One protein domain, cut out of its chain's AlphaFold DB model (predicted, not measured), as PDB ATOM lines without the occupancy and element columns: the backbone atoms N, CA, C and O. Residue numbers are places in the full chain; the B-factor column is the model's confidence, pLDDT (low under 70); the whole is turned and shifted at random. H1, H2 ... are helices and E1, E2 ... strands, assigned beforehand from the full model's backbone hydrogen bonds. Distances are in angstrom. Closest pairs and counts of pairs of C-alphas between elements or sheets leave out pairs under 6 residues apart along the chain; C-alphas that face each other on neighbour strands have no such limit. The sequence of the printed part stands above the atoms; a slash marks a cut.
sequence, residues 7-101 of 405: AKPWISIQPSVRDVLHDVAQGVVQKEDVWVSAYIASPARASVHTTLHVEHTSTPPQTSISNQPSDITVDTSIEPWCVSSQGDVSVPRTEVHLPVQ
ATOM      1  N   ALA A   7     117.318 139.784 109.476       93.19
ATOM      2  CA  ALA A   7     115.985 139.200 109.433       93.19
ATOM      3  C   ALA A   7     114.941 140.308 109.596       93.19
ATOM      4  O   ALA A   7     115.007 141.061 110.570       93.19
ATOM      5  N   LYS A   8     113.975 140.388 108.681       94.25
ATOM      6  CA  LYS A   8     112.806 141.258 108.815       94.25
ATOM      7  C   LYS A   8     111.563 140.413 109.094       94.25
ATOM      8  O   LYS A   8     111.195 139.599 108.250       94.25
ATOM      9  N   PRO A   9     110.930 140.548 110.269       94.25
ATOM     10  CA  PRO A   9     109.614 139.964 110.484       94.25
ATOM     11  C   PRO A   9     108.579 140.603 109.547       94.25
ATOM     12  O   PRO A   9     108.819 141.679 108.995       94.25
ATOM     13  N   TRP A  10     107.436 139.949 109.378       94.81
ATOM     14  CA  TRP A  10     106.370 140.448 108.512       94.81
ATOM     15  C   TRP A  10     104.988 140.150 109.082       94.81
ATOM     16  O   TRP A  10     104.816 139.263 109.927       94.81
ATOM     17  N   ILE A  11     104.009 140.910 108.601       94.81
ATOM     18  CA  ILE A  11     102.589 140.712 108.889       94.81
ATOM     19  C   ILE A  11     101.902 140.222 107.618       94.81
ATOM     20  O   ILE A  11     102.190 140.691 106.522       94.81
ATOM     21  N   SER A  12     100.979 139.277 107.768       93.31
ATOM     22  CA  SER A  12     100.060 138.869 106.709       93.31
ATOM     23  C   SER A  12      98.634 138.975 107.229       93.31
ATOM     24  O   SER A  12      98.337 138.549 108.347       93.31
ATOM     25  N   ILE A  13      97.763 139.561 106.416       93.12
ATOM     26  CA  ILE A  13      96.330 139.686 106.676       93.12
ATOM     27  C   ILE A  13      95.600 138.922 105.579       93.12
ATOM     28  O   ILE A  13      96.087 138.853 104.448       93.12
ATOM     29  N   GLN A  14      94.441 138.366 105.919       92.00
ATOM     30  CA  GLN A  14      93.542 137.713 104.974       92.00
ATOM     31  C   GLN A  14      93.388 138.514 103.669       92.00
ATOM     32  O   GLN A  14      92.985 139.676 103.728       92.00
ATOM     33  N   PRO A  15      93.651 137.907 102.494       88.94
ATOM     34  CA  PRO A  15      93.517 138.584 101.204       88.94
ATOM     35  C   PRO A  15      92.145 139.224 100.973       88.94
ATOM     36  O   PRO A  15      92.049 140.367 100.546       88.94
ATOM     37  N   SER A  16      91.068 138.545 101.373       88.81
ATOM     38  CA  SER A  16      89.707 139.062 101.207       88.81
ATOM     39  C   SER A  16      89.300 140.124 102.239       88.81
ATOM     40  O   SER A  16      88.128 140.483 102.298       88.81
ATOM     41  N   VAL A  17      90.221 140.644 103.071       89.88
ATOM     42  CA  VAL A  17      89.906 141.628 104.130       89.88
ATOM     43  C   VAL A  17      89.097 142.812 103.605       89.88
ATOM     44  O   VAL A  17      88.179 143.273 104.275       89.88
ATOM     45  N   ARG A  18      89.390 143.287 102.393       87.31
ATOM     46  CA  ARG A  18      88.671 144.409 101.786       87.31
ATOM     47  C   ARG A  18      87.220 144.060 101.468       87.31
ATOM     48  O   ARG A  18      86.343 144.871 101.755       87.31
ATOM     49  N   ASP A  19      86.979 142.876 100.915       87.38
ATOM     50  CA  ASP A  19      85.632 142.404 100.584       87.38
ATOM     51  C   ASP A  19      84.816 142.201 101.858       87.38
ATOM     52  O   ASP A  19      83.690 142.680 101.946       87.38
ATOM     53  N   VAL A  20      85.432 141.627 102.898       90.19
ATOM     54  CA  VAL A  20      84.812 141.489 104.223       90.19
ATOM     55  C   VAL A  20      84.423 142.856 104.795       90.19
ATOM     56  O   VAL A  20      83.283 143.068 105.207       90.19
ATOM     57  N   LEU A  21      85.351 143.820 104.800       89.12
ATOM     58  CA  LEU A  21      85.080 145.172 105.295       89.12
ATOM     59  C   LEU A  21      83.968 145.860 104.493       89.12
ATOM     60  O   LEU A  21      83.119 146.530 105.082       89.12
ATOM     61  N   HIS A  22      83.964 145.694 103.169       88.19
ATOM     62  CA  HIS A  22      82.951 146.254 102.282       88.19
ATOM     63  C   HIS A  22      81.571 145.631 102.533       88.19
ATOM     64  O   HIS A  22      80.606 146.359 102.772       88.19
ATOM     65  N   ASP A  23      81.466 144.306 102.532       89.69
ATOM     66  CA  ASP A  23      80.195 143.590 102.653       89.69
ATOM     67  C   ASP A  23      79.565 143.772 104.034       89.69
ATOM     68  O   ASP A  23      78.341 143.936 104.144       89.69
ATOM     69  N   VAL A  24      80.390 143.842 105.085       90.19
ATOM     70  CA  VAL A  24      79.922 144.185 106.429       90.19
ATOM     71  C   VAL A  24      79.514 145.657 106.517       90.19
ATOM     72  O   VAL A  24      78.462 145.966 107.078       90.19
ATOM     73  N   ALA A  25      80.258 146.588 105.908       87.56
ATOM     74  CA  ALA A  25      79.867 148.002 105.881       87.56
ATOM     75  C   ALA A  25      78.524 148.227 105.164       87.56
ATOM     76  O   ALA A  25      77.697 149.011 105.635       87.56
ATOM     77  N   GLN A  26      78.270 147.501 104.070       88.00
ATOM     78  CA  GLN A  26      76.999 147.540 103.335       88.00
ATOM     79  C   GLN A  26      75.860 146.779 104.040       88.00
ATOM     80  O   GLN A  26      74.709 146.854 103.611       88.00
ATOM     81  N   GLY A  27      76.157 146.039 105.114       86.25
ATOM     82  CA  GLY A  27      75.185 145.226 105.847       86.25
ATOM     83  C   GLY A  27      74.735 143.964 105.101       86.25
ATOM     84  O   GLY A  27      73.776 143.319 105.536       86.25
ATOM     85  N   VAL A  28      75.420 143.602 104.006       90.50
ATOM     86  CA  VAL A  28      75.223 142.339 103.269       90.50
ATOM     87  C   VAL A  28      75.542 141.167 104.190       90.50
ATOM     88  O   VAL A  28      74.776 140.206 104.276       90.50
ATOM     89  N   VAL A  29      76.635 141.299 104.940       89.81
ATOM     90  CA  VAL A  29      77.044 140.378 105.996       89.81
ATOM     91  C   VAL A  29      76.948 141.105 107.333       89.81
ATOM     92  O   VAL A  29      77.355 142.252 107.468       89.81
ATOM     93  N   GLN A  30      76.358 140.466 108.343       90.06
ATOM     94  CA  GLN A  30      76.194 141.107 109.654       90.06
ATOM     95  C   GLN A  30      77.472 141.049 110.493       90.06
ATOM     96  O   GLN A  30      77.760 141.988 111.233       90.06
ATOM     97  N   LYS A  31      78.205 139.936 110.407       91.81
ATOM     98  CA  LYS A  31      79.439 139.679 111.150       91.81
ATOM     99  C   LYS A  31      80.328 138.738 110.358       91.81
ATOM    100  O   LYS A  31      79.823 137.734 109.853       91.81
ATOM    101  N   GLU A  32      81.615 139.032 110.314       94.69
ATOM    102  CA  GLU A  32      82.615 138.177 109.686       94.69
ATOM    103  C   GLU A  32      83.992 138.391 110.321       94.69
ATOM    104  O   GLU A  32      84.287 139.449 110.883       94.69
ATOM    105  N   ASP A  33      84.820 137.355 110.251       93.00
ATOM    106  CA  ASP A  33      86.128 137.305 110.886       93.00
ATOM    107  C   ASP A  33      87.235 137.472 109.844       93.00
ATOM    108  O   ASP A  33      87.193 136.875 108.769       93.00
ATOM    109  N   VAL A  34      88.259 138.251 110.194       93.31
ATOM    110  CA  VAL A  34      89.460 138.461 109.378       93.31
ATOM    111  C   VAL A  34      90.671 137.999 110.173       93.31
ATOM    112  O   VAL A  34      90.930 138.501 111.268       93.31
ATOM    113  N   TRP A  35      91.446 137.057 109.639       94.06
ATOM    114  CA  TRP A  35      92.668 136.616 110.313       94.06
ATOM    115  C   TRP A  35      93.844 137.570 110.067       94.06
ATOM    116  O   TRP A  35      94.020 138.130 108.981       94.06
ATOM    117  N   VAL A  36      94.690 137.711 111.090       94.75
ATOM    118  CA  VAL A  36      95.957 138.452 111.053       94.75
ATOM    119  C   VAL A  36      97.048 137.574 111.651       94.75
ATOM    120  O   VAL A  36      96.886 136.994 112.723       94.75
ATOM    121  N   SER A  37      98.170 137.471 110.950       94.25
ATOM    122  CA  SER A  37      99.292 136.615 111.326       94.25
ATOM    123  C   SER A  37     100.586 137.414 111.357       94.25
ATOM    124  O   SER A  37     100.874 138.168 110.428       94.25
ATOM    125  N   ALA A  38     101.382 137.216 112.401       94.81
ATOM    126  CA  ALA A  38     102.707 137.804 112.539       94.81
ATOM    127  C   ALA A  38     103.768 136.704 112.490       94.81
ATOM    128  O   ALA A  38     103.583 135.637 113.076       94.81
ATOM    129  N   TYR A  39     104.877 136.965 111.799       94.19
ATOM    130  CA  TYR A  39     105.928 135.981 111.557       94.19
ATOM    131  C   TYR A  39     107.309 136.560 111.845       94.19
ATOM    132  O   TYR A  39     107.595 137.710 111.508       94.19
ATOM    133  N   ILE A  40     108.207 135.730 112.383       92.19
ATOM    134  CA  ILE A  40     109.634 136.060 112.476       92.19
ATOM    135  C   ILE A  40     110.441 135.399 111.355       92.19
ATOM    136  O   ILE A  40     110.317 134.203 111.077       92.19
ATOM    137  N   ALA A  41     111.351 136.170 110.762       87.75
ATOM    138  CA  ALA A  41     112.314 135.689 109.778       87.75
ATOM    139  C   ALA A  41     113.359 134.771 110.428       87.75
ATOM    140  O   ALA A  41     114.423 135.195 110.880       87.75
ATOM    141  N   SER A  42     113.051 133.479 110.493       84.94
ATOM    142  CA  SER A  42     113.910 132.472 111.113       84.94
ATOM    143  C   SER A  42     113.794 131.122 110.402       84.94
ATOM    144  O   SER A  42     112.767 130.847 109.778       84.94
ATOM    145  N   PRO A  43     114.799 130.236 110.535       79.88
ATOM    146  CA  PRO A  43     114.697 128.866 110.034       79.88
ATOM    147  C   PRO A  43     113.495 128.100 110.605       79.88
ATOM    148  O   PRO A  43     112.915 127.271 109.913       79.88
ATOM    149  N   ALA A  44     113.102 128.400 111.848       80.56
ATOM    150  CA  ALA A  44     111.963 127.773 112.516       80.56
ATOM    151  C   ALA A  44     110.599 128.308 112.043       80.56
ATOM    152  O   ALA A  44     109.592 127.652 112.287       80.56
ATOM    153  N   ARG A  45     110.564 129.476 111.376       78.25
ATOM    154  CA  ARG A  45     109.348 130.141 110.867       78.25
ATOM    155  C   ARG A  45     108.232 130.270 111.915       78.25
ATOM    156  O   ARG A  45     107.073 130.012 111.612       78.25
ATOM    157  N   ALA A  46     108.581 130.647 113.147       88.62
ATOM    158  CA  ALA A  46     107.580 130.828 114.196       88.62
ATOM    159  C   ALA A  46     106.593 131.953 113.839       88.62
ATOM    160  O   ALA A  46     106.983 132.981 113.271       88.62
ATOM    161  N   SER A  47     105.329 131.740 114.198       92.69
ATOM    162  CA  SER A  47     104.225 132.655 113.940       92.69
ATOM    163  C   SER A  47     103.251 132.706 115.109       92.69
ATOM    164  O   SER A  47     103.119 131.750 115.874       92.69
ATOM    165  N   VAL A  48     102.556 133.833 115.224       93.44
ATOM    166  CA  VAL A  48     101.379 134.000 116.082       93.44
ATOM    167  C   VAL A  48     100.223 134.496 115.226       93.44
ATOM    168  O   VAL A  48     100.433 135.127 114.188       93.44
ATOM    169  N   HIS A  49      99.000 134.182 115.643       93.81
ATOM    170  CA  HIS A  49      97.788 134.442 114.875       93.81
ATOM    171  C   HIS A  49      96.731 135.068 115.779       93.81
ATOM    172  O   HIS A  49      96.621 134.712 116.952       93.81
ATOM    173  N   THR A  50      95.951 135.985 115.224       93.56
ATOM    174  CA  THR A  50      94.779 136.571 115.868       93.56
ATOM    175  C   THR A  50      93.655 136.742 114.858       93.56
ATOM    176  O   THR A  50      93.864 136.637 113.645       93.56
ATOM    177  N   THR A  51      92.467 137.028 115.370       93.38
ATOM    178  CA  THR A  51      91.269 137.269 114.577       93.38
ATOM    179  C   THR A  51      90.715 138.648 114.904       93.38
ATOM    180  O   THR A  51      90.597 139.025 116.074       93.38
ATOM    181  N   LEU A  52      90.375 139.392 113.857       91.81
ATOM    182  CA  LEU A  52      89.601 140.620 113.914       91.81
ATOM    183  C   LEU A  52      88.133 140.278 113.685       91.81
ATOM    184  O   LEU A  52      87.791 139.694 112.657       91.81
ATOM    185  N   HIS A  53      87.273 140.665 114.617       92.75
ATOM    186  CA  HIS A  53      85.827 140.565 114.452       92.75
ATOM    187  C   HIS A  53      85.311 141.842 113.801       92.75
ATOM    188  O   HIS A  53      85.427 142.916 114.399       92.75
ATOM    189  N   VAL A  54      84.756 141.719 112.595       91.81
ATOM    190  CA  VAL A  54      84.157 142.814 111.831       91.81
ATOM    191  C   VAL A  54      82.641 142.682 111.925       91.81
ATOM    192  O   VAL A  54      82.065 141.689 111.486       91.81
ATOM    193  N   GLU A  55      81.972 143.672 112.513       91.25
ATOM    194  CA  GLU A  55      80.522 143.629 112.733       91.25
ATOM    195  C   GLU A  55      79.821 144.889 112.223       91.25
ATOM    196  O   GLU A  55      80.290 146.008 112.453       91.25
ATOM    197  N   HIS A  56      78.661 144.702 111.590       88.38
ATOM    198  CA  HIS A  56      77.755 145.779 111.210       88.38
ATOM    199  C   HIS A  56      76.918 146.190 112.425       88.38
ATOM    200  O   HIS A  56      76.077 145.428 112.911       88.38
ATOM    201  N   THR A  57      77.109 147.407 112.926       81.06
ATOM    202  CA  THR A  57      76.288 147.945 114.016       81.06
ATOM    203  C   THR A  57      75.121 148.727 113.443       81.06
ATOM    204  O   THR A  57      75.325 149.587 112.605       81.06
ATOM    205  N   SER A  58      73.897 148.490 113.907       71.88
ATOM    206  CA  SER A  58      72.687 149.006 113.253       71.88
ATOM    207  C   SER A  58      72.321 150.467 113.567       71.88
ATOM    208  O   SER A  58      71.424 151.003 112.919       71.88
ATOM    209  N   THR A  59      72.942 151.134 114.553       57.88
ATOM    210  CA  THR A  59      72.532 152.495 114.979       57.88
ATOM    211  C   THR A  59      73.645 153.313 115.672       57.88
ATOM    212  O   THR A  59      73.889 153.102 116.861       57.88
ATOM    213  N   PRO A  60      74.253 154.317 115.001       53.31
ATOM    214  CA  PRO A  60      74.252 154.532 113.547       53.31
ATOM    215  C   PRO A  60      74.927 153.357 112.804       53.31
ATOM    216  O   PRO A  60      75.738 152.666 113.416       53.31
ATOM    217  N   PRO A  61      74.603 153.118 111.514       58.56
ATOM    218  CA  PRO A  61      75.289 152.121 110.694       58.56
ATOM    219  C   PRO A  61      76.790 152.411 110.663       58.56
ATOM    220  O   PRO A  61      77.216 153.432 110.123       58.56
ATOM    221  N   GLN A  62      77.570 151.542 111.299       66.31
ATOM    222  CA  GLN A  62      79.026 151.621 111.372       66.31
ATOM    223  C   GLN A  62      79.613 150.211 111.341       66.31
ATOM    224  O   GLN A  62      78.987 149.253 111.794       66.31
ATOM    225  N   THR A  63      80.826 150.096 110.814       71.50
ATOM    226  CA  THR A  63      81.620 148.874 110.922       71.50
ATOM    227  C   THR A  63      82.443 148.965 112.197       71.50
ATOM    228  O   THR A  63      83.254 149.879 112.346       71.50
ATOM    229  N   SER A  64      82.235 148.036 113.127       78.44
ATOM    230  CA  SER A  64      83.092 147.899 114.305       78.44
ATOM    231  C   SER A  64      84.107 146.787 114.071       78.44
ATOM    232  O   SER A  64      83.739 145.714 113.600       78.44
ATOM    233  N   ILE A  65      85.373 147.059 114.386       82.69
ATOM    234  CA  ILE A  65      86.460 146.081 114.326       82.69
ATOM    235  C   ILE A  65      86.983 145.903 115.747       82.69
ATOM    236  O   ILE A  65      87.287 146.887 116.425       82.69
ATOM    237  N   SER A  66      87.061 144.661 116.218       81.81
ATOM    238  CA  SER A  66      87.621 144.354 117.535       81.81
ATOM    239  C   SER A  66      88.612 143.199 117.476       81.81
ATOM    240  O   SER A  66      88.431 142.244 116.723       81.81
ATOM    241  N   ASN A  67      89.668 143.302 118.281       80.81
ATOM    242  CA  ASN A  67      90.744 142.319 118.327       80.81
ATOM    243  C   ASN A  67      90.417 141.234 119.351       80.81
ATOM    244  O   ASN A  67      90.054 141.549 120.490       80.81
ATOM    245  N   GLN A  68      90.650 139.968 119.004       79.75
ATOM    246  CA  GLN A  68      90.776 138.954 120.044       79.75
ATOM    247  C   GLN A  68      92.015 139.221 120.919       79.75
ATOM    248  O   GLN A  68      93.050 139.658 120.404       79.75
ATOM    249  N   PRO A  69      91.944 138.949 122.239       76.62
ATOM    250  CA  PRO A  69      93.116 138.995 123.104       76.62
ATOM    251  C   PRO A  69      94.216 138.086 122.553       76.62
ATOM    252  O   PRO A  69      94.040 136.874 122.445       76.62
ATOM    253  N   SER A  70      95.345 138.680 122.184       85.25
ATOM    254  CA  SER A  70      96.481 137.983 121.592       85.25
ATOM    255  C   SER A  70      97.749 138.812 121.769       85.25
ATOM    256  O   SER A  70      97.679 139.983 122.148       85.25
ATOM    257  N   ASP A  71      98.895 138.229 121.432       89.38
ATOM    258  CA  ASP A  71     100.167 138.953 121.377       89.38
ATOM    259  C   ASP A  71     100.239 139.949 120.206       89.38
ATOM    260  O   ASP A  71     101.156 140.770 120.159       89.38
ATOM    261  N   ILE A  72      99.282 139.898 119.270       92.31
ATOM    262  CA  ILE A  72      99.157 140.830 118.149       92.31
ATOM    263  C   ILE A  72      98.239 141.986 118.551       92.31
ATOM    264  O   ILE A  72      97.104 141.794 118.986       92.31
ATOM    265  N   THR A  73      98.719 143.205 118.332       92.62
ATOM    266  CA  THR A  73      97.922 144.430 118.425       92.62
ATOM    267  C   THR A  73      97.702 144.986 117.028       92.62
ATOM    268  O   THR A  73      98.672 145.251 116.317       92.62
ATOM    269  N   VAL A  74      96.436 145.182 116.658       92.62
ATOM    270  CA  VAL A  74      96.017 145.834 115.412       92.62
ATOM    271  C   VAL A  74      95.294 147.129 115.769       92.62
ATOM    272  O   VAL A  74      94.280 147.102 116.465       92.62
ATOM    273  N   ASP A  75      95.823 148.257 115.313       91.31
ATOM    274  CA  ASP A  75      95.180 149.565 115.395       91.31
ATOM    275  C   ASP A  75      94.604 149.925 114.022       91.31
ATOM    276  O   ASP A  75      95.330 150.300 113.099       91.31
ATOM    277  N   THR A  76      93.285 149.775 113.901       89.44
ATOM    278  CA  THR A  76      92.508 150.115 112.701       89.44
ATOM    279  C   THR A  76      91.917 151.526 112.766       89.44
ATOM    280  O   THR A  76      91.132 151.895 111.897       89.44
ATOM    281  N   SER A  77      92.220 152.303 113.816       86.00
ATOM    282  CA  SER A  77      91.711 153.674 113.984       86.00
ATOM    283  C   SER A  77      92.524 154.718 113.212       86.00
ATOM    284  O   SER A  77      92.116 155.876 113.113       86.00
ATOM    285  N   ILE A  78      93.657 154.297 112.653       86.75
ATOM    286  CA  ILE A  78      94.566 155.093 111.834       86.75
ATOM    287  C   ILE A  78      94.722 154.462 110.447       86.75
ATOM    288  O   ILE A  78      94.610 153.247 110.294       86.75
ATOM    289  N   GLU A  79      94.994 155.297 109.443       86.31
ATOM    290  CA  GLU A  79      95.338 154.867 108.086       86.31
ATOM    291  C   GLU A  79      96.748 155.376 107.720       86.31
ATOM    292  O   GLU A  79      97.000 156.578 107.875       86.31
ATOM    293  N   PRO A  80      97.664 154.504 107.248       92.12
ATOM    294  CA  PRO A  80      97.527 153.043 107.146       92.12
ATOM    295  C   PRO A  80      97.341 152.376 108.518       92.12
ATOM    296  O   PRO A  80      97.697 152.951 109.551       92.12
ATOM    297  N   TRP A  81      96.778 151.162 108.531       94.06
ATOM    298  CA  TRP A  81      96.622 150.395 109.769       94.06
ATOM    299  C   TRP A  81      97.980 150.158 110.407       94.06
ATOM    300  O   TRP A  81      99.004 150.080 109.726       94.06
ATOM    301  N   CYS A  82      97.999 149.984 111.720       94.81
ATOM    302  CA  CYS A  82      99.232 149.688 112.419       94.81
ATOM    303  C   CYS A  82      99.148 148.354 113.144       94.81
ATOM    304  O   CYS A  82      98.280 148.145 113.986       94.81
ATOM    305  N   VAL A  83     100.074 147.451 112.827       94.75
ATOM    306  CA  VAL A  83     100.133 146.115 113.418       94.75
ATOM    307  C   VAL A  83     101.478 145.914 114.098       94.75
ATOM    308  O   VAL A  83     102.521 146.294 113.575       94.75
ATOM    309  N   SER A  84     101.462 145.317 115.282       94.44
ATOM    310  CA  SER A  84     102.670 144.918 116.006       94.44
ATOM    311  C   SER A  84     102.412 143.648 116.802       94.44
ATOM    312  O   SER A  84     101.258 143.283 117.034       94.44
ATOM    313  N   SER A  85     103.476 142.968 117.224       94.56
ATOM    314  CA  SER A  85     103.352 141.832 118.138       94.56
ATOM    315  C   SER A  85     104.464 141.769 119.176       94.56
ATOM    316  O   SER A  85     105.585 142.247 118.968       94.56
ATOM    317  N   GLN A  86     104.123 141.195 120.325       91.56
ATOM    318  CA  GLN A  86     105.016 141.002 121.466       91.56
ATOM    319  C   GLN A  86     105.201 139.504 121.767       91.56
ATOM    320  O   GLN A  86     104.656 138.651 121.078       91.56
ATOM    321  N   GLY A  87     106.009 139.172 122.776       88.50
ATOM    322  CA  GLY A  87     106.285 137.779 123.145       88.50
ATOM    323  C   GLY A  87     107.351 137.119 122.265       88.50
ATOM    324  O   GLY A  87     108.297 137.776 121.824       88.50
ATOM    325  N   ASP A  88     107.210 135.810 122.040       85.50
ATOM    326  CA  ASP A  88     108.206 134.989 121.329       85.50
ATOM    327  C   ASP A  88     108.300 135.319 119.830       85.50
ATOM    328  O   ASP A  88     109.351 135.147 119.205       85.50
ATOM    329  N   VAL A  89     107.212 135.831 119.250       90.06
ATOM    330  CA  VAL A  89     107.144 136.320 117.870       90.06
ATOM    331  C   VAL A  89     106.942 137.826 117.935       90.06
ATOM    332  O   VAL A  89     105.825 138.319 117.855       90.06
ATOM    333  N   SER A  90     108.039 138.562 118.130       92.00
ATOM    334  CA  SER A  90     107.985 140.021 118.198       92.00
ATOM    335  C   SER A  90     108.170 140.647 116.819       92.00
ATOM    336  O   SER A  90     109.225 140.517 116.190       92.00
ATOM    337  N   VAL A  91     107.138 141.354 116.368       92.81
ATOM    338  CA  VAL A  91     107.156 142.173 115.155       92.81
ATOM    339  C   VAL A  91     107.040 143.641 115.569       92.81
ATOM    340  O   VAL A  91     106.120 143.979 116.324       92.81
ATOM    341  N   PRO A  92     107.963 144.516 115.121       93.81
ATOM    342  CA  PRO A  92     107.904 145.938 115.425       93.81
ATOM    343  C   PRO A  92     106.641 146.570 114.832       93.81
ATOM    344  O   PRO A  92     105.862 145.929 114.133       93.81
ATOM    345  N   ARG A  93     106.448 147.855 115.119       94.62
ATOM    346  CA  ARG A  93     105.373 148.648 114.533       94.62
ATOM    347  C   ARG A  93     105.466 148.615 113.000       94.62
ATOM    348  O   ARG A  93     106.369 149.222 112.431       94.62
ATOM    349  N   THR A  94     104.513 147.945 112.367       95.75
ATOM    350  CA  THR A  94     104.417 147.777 110.917       95.75
ATOM    351  C   THR A  94     103.189 148.513 110.408       95.75
ATOM    352  O   THR A  94     102.106 148.396 110.988       95.75
ATOM    353  N   GLU A  95     103.356 149.291 109.344       96.56
ATOM    354  CA  GLU A  95     102.235 149.936 108.661       96.56
ATOM    355  C   GLU A  95     101.647 148.968 107.639       96.56
ATOM    356  O   GLU A  95     102.380 148.341 106.880       96.56
ATOM    357  N   VAL A  96     100.329 148.804 107.646       95.94
ATOM    358  CA  VAL A  96      99.619 147.895 106.751       95.94
ATOM    359  C   VAL A  96      98.644 148.698 105.908       95.94
ATOM    360  O   VAL A  96      97.682 149.286 106.404       95.94
ATOM    361  N   HIS A  97      98.924 148.720 104.617       94.62
ATOM    362  CA  HIS A  97      98.160 149.426 103.610       94.62
ATOM    363  C   HIS A  97      97.130 148.467 103.018       94.62
ATOM    364  O   HIS A  97      97.466 147.351 102.616       94.62
ATOM    365  N   LEU A  98      95.877 148.912 102.961       90.81
ATOM    366  CA  LEU A  98      94.795 148.198 102.291       90.81
ATOM    367  C   LEU A  98      94.528 148.817 100.911       90.81
ATOM    368  O   LEU A  98      94.814 150.003 100.715       90.81
ATOM    369  N   PRO A  99      93.977 148.049  99.957       87.06
ATOM    370  CA  PRO A  99      93.737 148.551  98.613       87.06
ATOM    371  C   PRO A  99      92.662 149.647  98.621       87.06
ATOM    372  O   PRO A  99      91.545 149.438  99.110       87.06
ATOM    373  N   VAL A 100      92.968 150.809  98.039       79.75
ATOM    374  CA  VAL A 100      92.016 151.918  97.847       79.75
ATOM    375  C   VAL A 100      90.937 151.496  96.853       79.75
ATOM    376  O   VAL A 100      89.738 151.630  97.114       79.75
ATOM    377  N   GLN A 101      91.362 150.906  95.740       67.38
ATOM    378  CA  GLN A 101      90.496 150.238  94.776       67.38
ATOM    379  C   GLN A 101      90.691 148.734  94.855       67.38
ATOM    380  O   GLN A 101      91.766 148.258  95.208       67.38
TER     381      GLN A 101
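What this domain is: This is residues 7 to 101 of the 405 residues of a protein of Malassezia pachydermatis (UniProt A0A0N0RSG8). A long curled sheet, E1 to E4, and a smaller sheet, E5 to E7, lie partly face to face as a sandwich, and the helix H1 packs on E2, E3 and E4. The 95 printed residues, mostly strand, run E1, H1, then E2 to E8; both sheets are antiparallel, ordered E1 E2 E3 E4 and E5 E6 E7. The whole is compact, with a radius of gyration of the C-alphas of 14.1 A, and spans 46 by 28 by 20 A.

How they stand to each other: E1, residues 10 to 13, is antiparallel to E2, residues 31 to 39, with N 12 and O 37 at 2.9 A, within hydrogen-bond range. E2, E3, residues 47 to 58, and E4, residues 61 to 67, form a meander, each strand the antiparallel neighbour of the one before; N 34 and O 52 are 2.9 A apart, as are N 55 and O 64. H1, residues 17 to 25, is on this sheet at a height of 8.0 A, along the strands at 2 degrees to E3 on the local plane; every O i to N i+4 pair is within range. Its closest C-alphas to E4 are Ala 25 and Thr 63, 5.4 A. E5, residues 72 to 75, E6, 81 to 85, and E7, 91 to 97, form a second meander, with N 73 to O 84 and N 83 to O 94 at 2.9 A. Across the sandwich the strands stand at 38 degrees; the closest C-alphas of E3 and E5, Thr 50 and Ile 72, are 6.5 A apart. E7 runs on into E8, residues 99 to 101, which pairs with no named strand.

Where its parts are: E1 begins at C-alpha 10 (106.370, 140.448, 108.512). H1 is 12.0 A long, E2 26.7 A, E3 35.5 A, E4 19.8 A and E7 16.3 A. E8 ends at C-alpha 101 (90.496, 150.238, 94.776).

The domain as a whole: The C-alphas of Pro 43 and Thr 59 are farthest apart, 48.6 A. The printed part has no cut and no long link. Residues 59 to 62 and 101 are under pLDDT 70.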